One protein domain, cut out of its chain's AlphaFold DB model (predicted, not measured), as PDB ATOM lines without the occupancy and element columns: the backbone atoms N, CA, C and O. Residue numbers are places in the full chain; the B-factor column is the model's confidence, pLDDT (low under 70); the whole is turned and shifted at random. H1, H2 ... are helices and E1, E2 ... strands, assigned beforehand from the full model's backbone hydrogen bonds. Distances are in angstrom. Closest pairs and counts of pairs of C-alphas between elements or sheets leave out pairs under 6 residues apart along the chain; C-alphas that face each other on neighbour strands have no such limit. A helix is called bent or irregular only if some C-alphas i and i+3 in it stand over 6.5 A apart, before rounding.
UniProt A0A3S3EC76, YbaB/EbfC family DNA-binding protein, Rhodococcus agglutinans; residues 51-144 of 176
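What this domain is: This is residues 51 to 144 of the 176 residues of the protein "YbaB/EbfC family DNA-binding protein" of Rhodococcus agglutinans (UniProt A0A3S3EC76). A long helix, H2, makes most of the length of a narrow rod, and the stretch 88 to 106 of it packs on one face of a small antiparallel sheet, E1, E2 and E3, whose other face is bare. Beyond the sheet H2 has a kink near residue 113, and after the short helix H3 the stretch 128 to 144, with no named element, folds back from that far end; the short helix H1 is at the opposite end of the rod. The printed part has 94 residues, with three named strands and three named helices in the order E1 E2 E3 H1 H2 H3, and its class is mixed, helices and strands. The sheet's order is E1 - E2 - E3, all antiparallel. The whole is extended, with a radius of gyration of the C-alphas of 19.5 A and spans of 65 by 22 by 16 A.

How they stand to each other: E1, residues 51 to 54, and E2, residues 60 to 65, form a hairpin at 165 degrees, with N 53 and O 62 within hydrogen-bond range at 3.0 A. E2 and E3, residues 70 to 75, form a second hairpin at 168 degrees, with N 61 and O 74 at 2.8 A. The three make a meander, each strand the antiparallel neighbour of the one before, with E1 and E3 as edge strands. H1, residues 79 to 82, is not on the sheet. H2, residues 85 to 119, is on the sheet at a height over the sheet of 5.5 A, making two layers, a helix on one face of a sheet. It lies over E1 and E2, with E3 only just left out, 2 C-alphas falling on it. On the local plane H2 and E1 stand at 31 degrees, only just slantwise to the strands. The closest C-alphas of E1 and H2 are those of Ala 53 and Ala 99, 4.6 A apart; of E2 and H2, those of Val 62 and Ala 96, 5.6 A. H1 and H2 are close but not clearly touching, the C-alphas of Ala 79 and Leu 88 being 7.3 A apart. H3, residues 124 to 127, is apart from H2. In H2, 29 of 31 O i to N i+4 pairs are within hydrogen-bond range; H1 and H3 are too short for such a pair.

Where its parts are: E1 begins at C-alpha 51 (16.132, 48.106, -45.531) and is 10.4 A long; E2 is 16.9 A and E3 13.9 A. H2 runs 47.9 A, from C-alpha 85 (37.746, 36.135, -41.477) to C-alpha 119 (-9.000, 38.580, -51.735). It is irregular: C-alphas 110 and 113 are 7.2 A apart. H1 and H3 are each 5.2 A long, and H3 ends at C-alpha 127 (-15.559, 33.291, -64.027).

The domain as a whole: The two C-alphas farthest apart, those of Thr 81 and Pro 129, are 65.0 A from each other. The printed part has no cut, and the links between successive named elements are tight. The mean pLDDT of the printed part is 77.6; it is under 70 at residue 111, residues 113 to 125 and residues 127 to 144.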
ATOM      1  N   ALA A  51      15.908  48.279 -46.961       88.06
ATOM      2  CA  ALA A  51      16.132  48.106 -45.531       88.06
ATOM      3  C   ALA A  51      17.607  47.875 -45.256       88.06
ATOM      4  O   ALA A  51      18.374  47.408 -46.104       88.06
ATOM      5  N   GLU A  52      17.996  48.230 -44.045       90.81
ATOM      6  CA  GLU A  52      19.352  48.118 -43.555       90.81
ATOM      7  C   GLU A  52      19.318  47.345 -42.244       90.81
ATOM      8  O   GLU A  52      18.537  47.677 -41.355       90.81
ATOM      9  N   ALA A  53      20.168  46.327 -42.126       90.94
ATOM     10  CA  ALA A  53      20.323  45.579 -40.890       90.94
ATOM     11  C   ALA A  53      21.794  45.427 -40.515       90.94
ATOM     12  O   ALA A  53      22.696  45.434 -41.358       90.94
ATOM     13  N   GLU A  54      22.017  45.280 -39.217       91.56
ATOM     14  CA  GLU A  54      23.335  45.160 -38.616       91.56
ATOM     15  C   GLU A  54      23.549  43.746 -38.070       91.56
ATOM     16  O   GLU A  54      22.605  43.055 -37.673       91.56
ATOM     17  N   SER A  55      24.798  43.288 -38.080       88.38
ATOM     18  CA  SER A  55      25.163  42.011 -37.484       88.38
ATOM     19  C   SER A  55      25.005  42.067 -35.960       88.38
ATOM     20  O   SER A  55      25.138  43.140 -35.370       88.38
ATOM     21  N   PRO A  56      24.802  40.919 -35.286       82.00
ATOM     22  CA  PRO A  56      24.683  40.875 -33.824       82.00
ATOM     23  C   PRO A  56      25.870  41.507 -33.083       82.00
ATOM     24  O   PRO A  56      25.719  42.024 -31.980       82.00
ATOM     25  N   ASP A  57      27.049  41.473 -33.706       81.62
ATOM     26  CA  ASP A  57      28.304  41.986 -33.149       81.62
ATOM     27  C   ASP A  57      28.540  43.481 -33.433       81.62
ATOM     28  O   ASP A  57      29.542  44.040 -32.985       81.62
ATOM     29  N   GLY A  58      27.665  44.120 -34.214       84.94
ATOM     30  CA  GLY A  58      27.794  45.518 -34.627       84.94
ATOM     31  C   GLY A  58      28.938  45.805 -35.605       84.94
ATOM     32  O   GLY A  58      29.422  46.926 -35.715       84.94
ATOM     33  N   LEU A  59      29.446  44.765 -36.275       86.00
ATOM     34  CA  LEU A  59      30.652  44.841 -37.108       86.00
ATOM     35  C   LEU A  59      30.347  44.975 -38.597       86.00
ATOM     36  O   LEU A  59      31.195  45.441 -39.362       86.00
ATOM     37  N   VAL A  60      29.171  44.519 -39.023       90.56
ATOM     38  CA  VAL A  60      28.766  44.505 -40.426       90.56
ATOM     39  C   VAL A  60      27.371  45.078 -40.545       90.56
ATOM     40  O   VAL A  60      26.466  44.669 -39.823       90.56
ATOM     41  N   ARG A  61      27.191  45.976 -41.504       92.50
ATOM     42  CA  ARG A  61      25.903  46.544 -41.870       92.50
ATOM     43  C   ARG A  61      25.617  46.260 -43.334       92.50
ATOM     44  O   ARG A  61      26.477  46.497 -44.181       92.50
ATOM     45  N   VAL A  62      24.435  45.736 -43.633       93.56
ATOM     46  CA  VAL A  62      24.025  45.358 -44.989       93.56
ATOM     47  C   VAL A  62      22.748  46.101 -45.347       93.56
ATOM     48  O   VAL A  62      21.777  46.068 -44.596       93.56
ATOM     49  N   THR A  63      22.754  46.749 -46.507       91.50
ATOM     50  CA  THR A  63      21.588  47.392 -47.112       91.50
ATOM     51  C   THR A  63      21.097  46.531 -48.265       91.50
ATOM     52  O   THR A  63      21.885  46.169 -49.146       91.50
ATOM     53  N   VAL A  64      19.803  46.228 -48.288       91.25
ATOM     54  CA  VAL A  64      19.163  45.453 -49.354       91.25
ATOM     55  C   VAL A  64      18.033  46.243 -50.009       91.25
ATOM     56  O   VAL A  64      17.450  47.141 -49.394       91.25
ATOM     57  N   ASP A  65      17.750  45.929 -51.269       88.56
ATOM     58  CA  ASP A  65      16.596  46.451 -52.002       88.56
ATOM     59  C   ASP A  65      15.303  45.697 -51.659       88.56
ATOM     60  O   ASP A  65      15.323  44.699 -50.939       88.56
ATOM     61  N   ALA A  66      14.179  46.155 -52.213       81.12
ATOM     62  CA  ALA A  66      12.857  45.557 -52.033       81.12
ATOM     63  C   ALA A  66      12.739  44.087 -52.491       81.12
ATOM     64  O   ALA A  66      11.837  43.379 -52.041       81.12
ATOM     65  N   ALA A  67      13.635  43.611 -53.365       78.38
ATOM     66  CA  ALA A  67      13.708  42.209 -53.782       78.38
ATOM     67  C   ALA A  67      14.572  41.359 -52.827       78.38
ATOM     68  O   ALA A  67      14.619  40.131 -52.941       78.38
ATOM     69  N   GLY A  68      15.235  41.995 -51.859       81.19
ATOM     70  CA  GLY A  68      16.167  41.369 -50.931       81.19
ATOM     71  C   GLY A  68      17.578  41.207 -51.497       81.19
ATOM     72  O   GLY A  68      18.372  40.476 -50.899       81.19
ATOM     73  N   ALA A  69      17.906  41.855 -52.618       86.44
ATOM     74  CA  ALA A  69      19.256  41.865 -53.166       86.44
ATOM     75  C   ALA A  69      20.135  42.881 -52.424       86.44
ATOM     76  O   ALA A  69      19.693  43.966 -52.051       86.44
ATOM     77  N   VAL A  70      21.403  42.531 -52.203       89.81
ATOM     78  CA  VAL A  70      22.352  43.385 -51.477       89.81
ATOM     79  C   VAL A  70      22.773  44.562 -52.355       89.81
ATOM     80  O   VAL A  70      23.422  44.372 -53.381       89.81
ATOM     81  N   LEU A  71      22.447  45.779 -51.918       90.31
ATOM     82  CA  LEU A  71      22.861  47.028 -52.563       90.31
ATOM     83  C   LEU A  71      24.221  47.501 -52.056       90.31
ATOM     84  O   LEU A  71      25.053  47.984 -52.823       90.31
ATOM     85  N   ALA A  72      24.434  47.391 -50.748       90.31
ATOM     86  CA  ALA A  72      25.653  47.843 -50.107       90.31
ATOM     87  C   ALA A  72      25.945  47.007 -48.868       90.31
ATOM     88  O   ALA A  72      25.041  46.538 -48.178       90.31
ATOM     89  N   ALA A  73      27.229  46.872 -48.556       91.69
ATOM     90  CA  ALA A  73      27.670  46.352 -47.280       91.69
ATOM     91  C   ALA A  73      28.808  47.213 -46.739       91.69
ATOM     92  O   ALA A  73      29.729  47.587 -47.472       91.69
ATOM     93  N   ARG A  74      28.735  47.534 -45.451       91.38
ATOM     94  CA  ARG A  74      29.765  48.260 -44.717       91.38
ATOM     95  C   ARG A  74      30.297  47.376 -43.607       91.38
ATOM     96  O   ARG A  74      29.534  46.724 -42.902       91.38
ATOM     97  N   VAL A  75      31.614  47.366 -43.472       91.06
ATOM     98  CA  VAL A  75      32.318  46.646 -42.417       91.06
ATOM     99  C   VAL A  75      33.048  47.677 -41.578       91.06
ATOM    100  O   VAL A  75      33.776  48.510 -42.121       91.06
ATOM    101  N   GLU A  76      32.847  47.624 -40.268       90.31
ATOM    102  CA  GLU A  76      33.539  48.506 -39.341       90.31
ATOM    103  C   GLU A  76      35.047  48.210 -39.348       90.31
ATOM    104  O   GLU A  76      35.443  47.041 -39.296       90.31
ATOM    105  N   PRO A  77      35.932  49.226 -39.350       83.62
ATOM    106  CA  PRO A  77      37.380  49.007 -39.359       83.62
ATOM    107  C   PRO A  77      37.864  48.152 -38.180       83.62
ATOM    108  O   PRO A  77      38.828  47.396 -38.296       83.62
ATOM    109  N   THR A  78      37.161  48.236 -37.047       83.94
ATOM    110  CA  THR A  78      37.451  47.447 -35.843       83.94
ATOM    111  C   THR A  78      37.214  45.948 -36.037       83.94
ATOM    112  O   THR A  78      37.824  45.145 -35.328       83.94
ATOM    113  N   ALA A  79      36.404  45.546 -37.022       81.44
ATOM    114  CA  ALA A  79      36.141  44.147 -37.336       81.44
ATOM    115  C   ALA A  79      37.413  43.418 -37.790       81.44
ATOM    116  O   ALA A  79      37.646  42.285 -37.380       81.44
ATOM    117  N   PHE A  80      38.287  44.094 -38.544       79.56
ATOM    118  CA  PHE A  80      39.545  43.517 -39.033       79.56
ATOM    119  C   PHE A  80      40.574  43.263 -37.927       79.56
ATOM    120  O   PHE A  80      41.491  42.469 -38.109       79.56
ATOM    121  N   THR A  81      40.442  43.935 -36.780       83.06
ATOM    122  CA  THR A  81      41.349  43.763 -35.633       83.06
ATOM    123  C   THR A  81      40.757  42.854 -34.559       83.06
ATOM    124  O   THR A  81      41.497  42.216 -33.815       83.06
ATOM    125  N   ARG A  82      39.425  42.813 -34.444       78.00
ATOM    126  CA  ARG A  82      38.715  42.123 -33.356       78.00
ATOM    127  C   ARG A  82      38.114  40.780 -33.753       78.00
ATOM    128  O   ARG A  82      37.636  40.076 -32.868       78.00
ATOM    129  N   THR A  83      38.120  40.429 -35.039       81.50
ATOM    130  CA  THR A  83      37.474  39.211 -35.533       81.50
ATOM    131  C   THR A  83      38.332  38.471 -36.554       81.50
ATOM    132  O   THR A  83      39.221  39.033 -37.190       81.50
ATOM    133  N   THR A  84      38.066  37.177 -36.697       86.38
ATOM    134  CA  THR A  84      38.677  36.325 -37.726       86.38
ATOM    135  C   THR A  84      37.867  36.385 -39.024       86.38
ATOM    136  O   THR A  84      36.648  36.536 -38.940       86.38
ATOM    137  N   PRO A  85      38.469  36.154 -40.202       85.75
ATOM    138  CA  PRO A  85      37.746  36.135 -41.477       85.75
ATOM    139  C   PRO A  85      36.487  35.251 -41.484       85.75
ATOM    140  O   PRO A  85      35.451  35.691 -41.976       85.75
ATOM    141  N   ASP A  86      36.534  34.064 -40.868       88.19
ATOM    142  CA  ASP A  86      35.365  33.174 -40.756       88.19
ATOM    143  C   ASP A  86      34.220  33.805 -39.955       88.19
ATOM    144  O   ASP A  86      33.080  33.854 -40.411       88.19
ATOM    145  N   ARG A  87      34.526  34.371 -38.783       86.62
ATOM    146  CA  ARG A  87      33.538  35.100 -37.970       86.62
ATOM    147  C   ARG A  87      32.955  36.299 -38.704       86.62
ATOM    148  O   ARG A  87      31.759  36.539 -38.607       86.62
ATOM    149  N   LEU A  88      33.767  37.020 -39.474       88.94
ATOM    150  CA  LEU A  88      33.274  38.139 -40.274       88.94
ATOM    151  C   LEU A  88      32.279  37.675 -41.348       88.94
ATOM    152  O   LEU A  88      31.258  38.331 -41.560       88.94
ATOM    153  N   ALA A  89      32.553  36.541 -41.999       89.56
ATOM    154  CA  ALA A  89      31.647  35.946 -42.977       89.56
ATOM    155  C   ALA A  89      30.317  35.514 -42.334       89.56
ATOM    156  O   ALA A  89      29.244  35.766 -42.894       89.56
ATOM    157  N   GLU A  90      30.363  34.937 -41.128       90.81
ATOM    158  CA  GLU A  90      29.164  34.632 -40.339       90.81
ATOM    159  C   GLU A  90      28.357  35.904 -40.042       90.81
ATOM    160  O   GLU A  90      27.170  35.956 -40.383       90.81
ATOM    161  N   SER A  91      28.998  36.950 -39.501       90.19
ATOM    162  CA  SER A  91      28.355  38.235 -39.190       90.19
ATOM    163  C   SER A  91      27.734  38.882 -40.435       90.19
ATOM    164  O   SER A  91      26.617  39.394 -40.363       90.19
ATOM    165  N   PHE A  92      28.401  38.807 -41.591       90.06
ATOM    166  CA  PHE A  92      27.863  39.299 -42.862       90.06
ATOM    167  C   PHE A  92      26.608  38.536 -43.280       90.06
ATOM    168  O   PHE A  92      25.582  39.133 -43.602       90.06
ATOM    169  N   SER A  93      26.670  37.204 -43.247       91.12
ATOM    170  CA  SER A  93      25.537  36.365 -43.632       91.12
ATOM    171  C   SER A  93      24.339  36.537 -42.690       91.12
ATOM    172  O   SER A  93      23.197  36.392 -43.127       91.12
ATOM    173  N   ALA A  94      24.587  36.847 -41.412       90.88
ATOM    174  CA  ALA A  94      23.557  37.172 -40.434       90.88
ATOM    175  C   ALA A  94      22.912  38.533 -40.731       90.88
ATOM    176  O   ALA A  94      21.688  38.608 -40.820       90.88
ATOM    177  N   ALA A  95      23.720  39.574 -40.969       92.19
ATOM    178  CA  ALA A  95      23.235  40.909 -41.321       92.19
ATOM    179  C   ALA A  95      22.429  40.904 -42.631       92.19
ATOM    180  O   ALA A  95      21.348  41.480 -42.692       92.19
ATOM    181  N   ALA A  96      22.899  40.187 -43.657       88.94
ATOM    182  CA  ALA A  96      22.176  40.054 -44.921       88.94
ATOM    183  C   ALA A  96      20.814  39.369 -44.733       88.94
ATOM    184  O   ALA A  96      19.802  39.860 -45.224       88.94
ATOM    185  N   ARG A  97      20.765  38.266 -43.971       91.31
ATOM    186  CA  ARG A  97      19.507  37.564 -43.670       91.31
ATOM    187  C   ARG A  97      18.529  38.434 -42.883       91.31
ATOM    188  O   ARG A  97      17.338  38.395 -43.181       91.31
ATOM    189  N   ALA A  98      19.024  39.208 -41.917       90.62
ATOM    190  CA  ALA A  98      18.214  40.156 -41.161       90.62
ATOM    191  C   ALA A  98      17.643  41.252 -42.074       90.62
ATOM    192  O   ALA A  98      16.434  41.452 -42.098       90.62
ATOM    193  N   ALA A  99      18.477  41.862 -42.922       89.12
ATOM    194  CA  ALA A  99      18.043  42.903 -43.853       89.12
ATOM    195  C   ALA A  99      16.980  42.387 -44.839       89.12
ATOM    196  O   ALA A  99      15.978  43.055 -45.090       89.12
ATOM    197  N   THR A 100      17.157  41.170 -45.369       88.69
ATOM    198  CA  THR A 100      16.154  40.536 -46.240       88.69
ATOM    199  C   THR A 100      14.843  40.260 -45.500       88.69
ATOM    200  O   THR A 100      13.773  40.401 -46.092       88.69
ATOM    201  N   ALA A 101      14.895  39.845 -44.231       88.81
ATOM    202  CA  ALA A 101      13.692  39.627 -43.431       88.81
ATOM    203  C   ALA A 101      12.932  40.942 -43.189       88.81
ATOM    204  O   ALA A 101      11.715  40.975 -43.383       88.81
ATOM    205  N   ASP A 102      13.651  42.019 -42.872       88.75
ATOM    206  CA  ASP A 102      13.077  43.346 -42.634       88.75
ATOM    207  C   ASP A 102      12.425  43.923 -43.895       88.75
ATOM    208  O   ASP A 102      11.273  44.358 -43.846       88.75
ATOM    209  N   VAL A 103      13.096  43.841 -45.054       86.56
ATOM    210  CA  VAL A 103      12.482  44.249 -46.329       86.56
ATOM    211  C   VAL A 103      11.217  43.449 -46.611       86.56
ATOM    212  O   VAL A 103      10.216  44.024 -47.030       86.56
ATOM    213  N   ARG A 104      11.229  42.129 -46.399       83.81
ATOM    214  CA  ARG A 104      10.046  41.299 -46.669       83.81
ATOM    215  C   ARG A 104       8.867  41.687 -45.789       83.81
ATOM    216  O   ARG A 104       7.747  41.721 -46.293       83.81
ATOM    217  N   ALA A 105       9.111  41.996 -44.517       86.00
ATOM    218  CA  ALA A 105       8.077  42.501 -43.622       86.00
ATOM    219  C   ALA A 105       7.527  43.849 -44.121       86.00
ATOM    220  O   ALA A 105       6.317  44.003 -44.272       86.00
ATOM    221  N   GLN A 106       8.409  44.779 -44.494       82.75
ATOM    222  CA  GLN A 106       8.012  46.095 -44.993       82.75
ATOM    223  C   GLN A 106       7.233  46.024 -46.317       82.75
ATOM    224  O   GLN A 106       6.239  46.726 -46.500       82.75
ATOM    225  N   VAL A 107       7.652  45.155 -47.242       80.00
ATOM    226  CA  VAL A 107       6.944  44.908 -48.506       80.00
ATOM    227  C   VAL A 107       5.583  44.260 -48.249       80.00
ATOM    228  O   VAL A 107       4.607  44.644 -48.893       80.00
ATOM    229  N   ALA A 108       5.489  43.319 -47.306       79.19
ATOM    230  CA  ALA A 108       4.216  42.708 -46.928       79.19
ATOM    231  C   ALA A 108       3.232  43.746 -46.363       79.19
ATOM    232  O   ALA A 108       2.071  43.760 -46.774       79.19
ATOM    233  N   ASP A 109       3.703  44.657 -45.511       82.00
ATOM    234  CA  ASP A 109       2.885  45.744 -44.960       82.00
ATOM    235  C   ASP A 109       2.408  46.716 -46.050       82.00
ATOM    236  O   ASP A 109       1.233  47.089 -46.087       82.00
ATOM    237  N   LEU A 110       3.289  47.085 -46.988       75.56
ATOM    238  CA  LEU A 110       2.940  47.948 -48.123       75.56
ATOM    239  C   LEU A 110       1.935  47.290 -49.080       75.56
ATOM    240  O   LEU A 110       1.085  47.977 -49.647       75.56
ATOM    241  N   MET A 111       2.016  45.968 -49.256       69.81
ATOM    242  CA  MET A 111       1.123  45.205 -50.135       69.81
ATOM    243  C   MET A 111      -0.169  44.742 -49.456       69.81
ATOM    244  O   MET A 111      -1.075  44.282 -50.152       69.81
ATOM    245  N   ALA A 112      -0.310  44.890 -48.135       76.88
ATOM    246  CA  ALA A 112      -1.503  44.465 -47.402       76.88
ATOM    247  C   ALA A 112      -2.828  45.026 -47.975       76.88
ATOM    248  O   ALA A 112      -3.779  44.250 -48.120       76.88
ATOM    249  N   PRO A 113      -2.926  46.309 -48.394       69.62
ATOM    250  CA  PRO A 113      -4.138  46.836 -49.027       69.62
ATOM    251  C   PRO A 113      -4.442  46.179 -50.380       69.62
ATOM    252  O   PRO A 113      -5.597  45.893 -50.687       69.62
ATOM    253  N   VAL A 114      -3.409  45.894 -51.180       67.31
ATOM    254  CA  VAL A 114      -3.549  45.237 -52.489       67.31
ATOM    255  C   VAL A 114      -3.985  43.782 -52.309       67.31
ATOM    256  O   VAL A 114      -4.902  43.319 -52.988       67.31
ATOM    257  N   ALA A 115      -3.397  43.074 -51.342       66.38
ATOM    258  CA  ALA A 115      -3.790  41.715 -50.988       66.38
ATOM    259  C   ALA A 115      -5.257  41.648 -50.521       66.38
ATOM    260  O   ALA A 115      -5.990  40.749 -50.936       66.38
ATOM    261  N   ALA A 116      -5.716  42.629 -49.734       67.25
ATOM    262  CA  ALA A 116      -7.111  42.733 -49.304       67.25
ATOM    263  C   ALA A 116      -8.079  42.986 -50.475       67.25
ATOM    264  O   ALA A 116      -9.143  42.368 -50.532       67.25
ATOM    265  N   LEU A 117      -7.701  43.836 -51.440       63.00
ATOM    266  CA  LEU A 117      -8.477  44.034 -52.671       63.00
ATOM    267  C   LEU A 117      -8.565  42.735 -53.482       63.00
ATOM    268  O   LEU A 117      -9.652  42.340 -53.897       63.00
ATOM    269  N   THR A 118      -7.444  42.036 -53.647       59.03
ATOM    270  CA  THR A 118      -7.378  40.800 -54.444       59.03
ATOM    271  C   THR A 118      -8.171  39.656 -53.800       59.03
ATOM    272  O   THR A 118      -8.796  38.875 -54.507       59.03
ATOM    273  N   ALA A 119      -8.218  39.583 -52.464       62.91
ATOM    274  CA  ALA A 119      -9.000  38.580 -51.735       62.91
ATOM    275  C   ALA A 119     -10.524  38.741 -51.906       62.91
ATOM    276  O   ALA A 119     -11.270  37.784 -51.712       62.91
ATOM    277  N   SER A 120     -10.990  39.943 -52.257       60.03
ATOM    278  CA  SER A 120     -12.413  40.239 -52.463       60.03
ATOM    279  C   SER A 120     -12.911  39.958 -53.886       60.03
ATOM    280  O   SER A 120     -14.120  39.989 -54.124       60.03
ATOM    281  N   ILE A 121     -12.005  39.670 -54.826       59.22
ATOM    282  CA  ILE A 121     -12.337  39.454 -56.235       59.22
ATOM    283  C   ILE A 121     -12.250  37.947 -56.539       59.22
ATOM    284  O   ILE A 121     -11.209  37.344 -56.274       59.22
ATOM    285  N   PRO A 122     -13.311  37.316 -57.087       64.19
ATOM    286  CA  PRO A 122     -13.253  35.931 -57.550       64.19
ATOM    287  C   PRO A 122     -12.133  35.758 -58.578       64.19
ATOM    288  O   PRO A 122     -11.903  36.652 -59.396       64.19
ATOM    289  N   ASP A 123     -11.441  34.620 -58.566       66.62
ATOM    290  CA  ASP A 123     -10.362  34.411 -59.526       66.62
ATOM    291  C   ASP A 123     -10.929  34.272 -60.948       66.62
ATOM    292  O   ASP A 123     -11.985  33.678 -61.167       66.62
ATOM    293  N   LEU A 124     -10.225  34.819 -61.941       63.44
ATOM    294  CA  LEU A 124     -10.657  34.789 -63.346       63.44
ATOM    295  C   LEU A 124     -10.972  33.384 -63.911       63.44
ATOM    296  O   LEU A 124     -11.903  33.302 -64.710       63.44
ATOM    297  N   PRO A 125     -10.299  32.283 -63.515       68.62
ATOM    298  CA  PRO A 125     -10.637  30.927 -63.947       68.62
ATOM    299  C   PRO A 125     -12.011  30.449 -63.460       68.62
ATOM    300  O   PRO A 125     -12.620  29.608 -64.119       68.62
ATOM    301  N   ASP A 126     -12.508  30.987 -62.340       70.50
ATOM    302  CA  ASP A 126     -13.830  30.651 -61.796       70.50
ATOM    303  C   ASP A 126     -14.955  31.368 -62.567       70.50
ATOM    304  O   ASP A 126     -16.104  30.924 -62.565       70.50
ATOM    305  N   LEU A 127     -14.626  32.476 -63.242       66.19
ATOM    306  CA  LEU A 127     -15.559  33.291 -64.027       66.19
ATOM    307  C   LEU A 127     -15.506  32.970 -65.527       66.19
ATOM    308  O   LEU A 127     -16.535  32.999 -66.204       66.19
ATOM    309  N   VAL A 128     -14.316  32.679 -66.057       68.81
ATOM    310  CA  VAL A 128     -14.070  32.422 -67.479       68.81
ATOM    311  C   VAL A 128     -13.123  31.222 -67.624       68.81
ATOM    312  O   VAL A 128     -11.929  31.338 -67.329       68.81
ATOM    313  N   PRO A 129     -13.608  30.068 -68.126       63.31
ATOM    314  CA  PRO A 129     -12.759  28.906 -68.374       63.31
ATOM    315  C   PRO A 129     -11.625  29.247 -69.352       63.31
ATOM    316  O   PRO A 129     -11.877  29.676 -70.476       63.31
ATOM    317  N   GLY A 130     -10.375  29.045 -68.926       63.41
ATOM    318  CA  GLY A 130      -9.177  29.303 -69.735       63.41
ATOM    319  C   GLY A 130      -8.534  30.683 -69.544       63.41
ATOM    320  O   GLY A 130      -7.508  30.949 -70.170       63.41
ATOM    321  N   ALA A 131      -9.082  31.549 -68.684       67.31
ATOM    322  CA  ALA A 131      -8.429  32.803 -68.316       67.31
ATOM    323  C   ALA A 131      -7.273  32.574 -67.314       67.31
ATOM    324  O   ALA A 131      -7.372  31.694 -66.455       67.31
ATOM    325  N   PRO A 132      -6.173  33.349 -67.396       63.66
ATOM    326  CA  PRO A 132      -5.091  33.287 -66.418       63.66
ATOM    327  C   PRO A 132      -5.565  33.781 -65.046       63.66
ATOM    328  O   PRO A 132      -6.331  34.736 -64.942       63.66
ATOM    329  N   ALA A 133      -5.084  33.131 -63.988       65.25
ATOM    330  CA  ALA A 133      -5.402  33.482 -62.611       65.25
ATOM    331  C   ALA A 133      -4.909  34.904 -62.271       65.25
ATOM    332  O   ALA A 133      -3.743  35.222 -62.505       65.25
ATOM    333  N   MET A 134      -5.753  35.759 -61.678       58.25
ATOM    334  CA  MET A 134      -5.372  37.144 -61.331       58.25
ATOM    335  C   MET A 134      -4.272  37.202 -60.278       58.25
ATOM    336  O   MET A 134      -3.426  38.089 -60.301       58.25
ATOM    337  N   ARG A 135      -4.219  36.195 -59.408       61.16
ATOM    338  CA  ARG A 135      -3.102  35.946 -58.480       61.16
ATOM    339  C   ARG A 135      -1.735  35.812 -59.166       61.16
ATOM    340  O   ARG A 135      -0.729  35.981 -58.495       61.16
ATOM    341  N   HIS A 136      -1.691  35.502 -60.463       59.44
ATOM    342  CA  HIS A 136      -0.456  35.448 -61.257       59.44
ATOM    343  C   HIS A 136      -0.216  36.729 -62.076       59.44
ATOM    344  O   HIS A 136       0.801  36.831 -62.749       59.44
ATOM    345  N   LEU A 137      -1.165  37.673 -62.066       55.94
ATOM    346  CA  LEU A 137      -1.061  38.978 -62.730       55.94
ATOM    347  C   LEU A 137      -0.695  40.096 -61.756       55.94
ATOM    348  O   LEU A 137      -0.167  41.118 -62.187       55.94
ATOM    349  N   VAL A 138      -0.994  39.929 -60.462       53.19
ATOM    350  CA  VAL A 138      -0.411  40.772 -59.418       53.19
ATOM    351  C   VAL A 138       1.073  40.438 -59.386       53.19
ATOM    352  O   VAL A 138       1.392  39.292 -59.056       53.19
ATOM    353  N   PRO A 139       1.962  41.401 -59.696       46.72
ATOM    354  CA  PRO A 139       3.380  41.171 -59.594       46.72
ATOM    355  C   PRO A 139       3.670  40.749 -58.168       46.72
ATOM    356  O   PRO A 139       3.580  41.563 -57.243       46.72
ATOM    357  N   THR A 140       3.968  39.470 -57.955       48.09
ATOM    358  CA  THR A 140       4.554  39.069 -56.685       48.09
ATOM    359  C   THR A 140       5.949  39.652 -56.749       48.09
ATOM    360  O   THR A 140       6.871  39.026 -57.261       48.09
ATOM    361  N   VAL A 141       6.112  40.886 -56.267       48.22
ATOM    362  CA  VAL A 141       7.403  41.594 -56.276       48.22
ATOM    363  C   VAL A 141       8.493  40.750 -55.590       48.22
ATOM    364  O   VAL A 141       9.677  40.920 -55.852       48.22
ATOM    365  N   ALA A 142       8.097  39.753 -54.792       50.22
ATOM    366  CA  ALA A 142       8.974  38.767 -54.177       50.22
ATOM    367  C   ALA A 142       9.359  37.541 -55.046       50.22
ATOM    368  O   ALA A 142      10.096  36.688 -54.553       50.22
ATOM    369  N   THR A 143       8.881  37.366 -56.286       43.41
ATOM    370  CA  THR A 143       9.159  36.132 -57.068       43.41
ATOM    371  C   THR A 143       9.400  36.343 -58.568       43.41
ATOM    372  O   THR A 143       9.984  35.474 -59.205       43.41
ATOM    373  N   GLU A 144       9.079  37.498 -59.153       41.78
ATOM    374  CA  GLU A 144       9.195  37.672 -60.618       41.78
ATOM    375  C   GLU A 144      10.615  37.948 -61.136       41.78
ATOM    376  O   GLU A 144      10.845  37.938 -62.342       41.78
TER     377      GLU A 144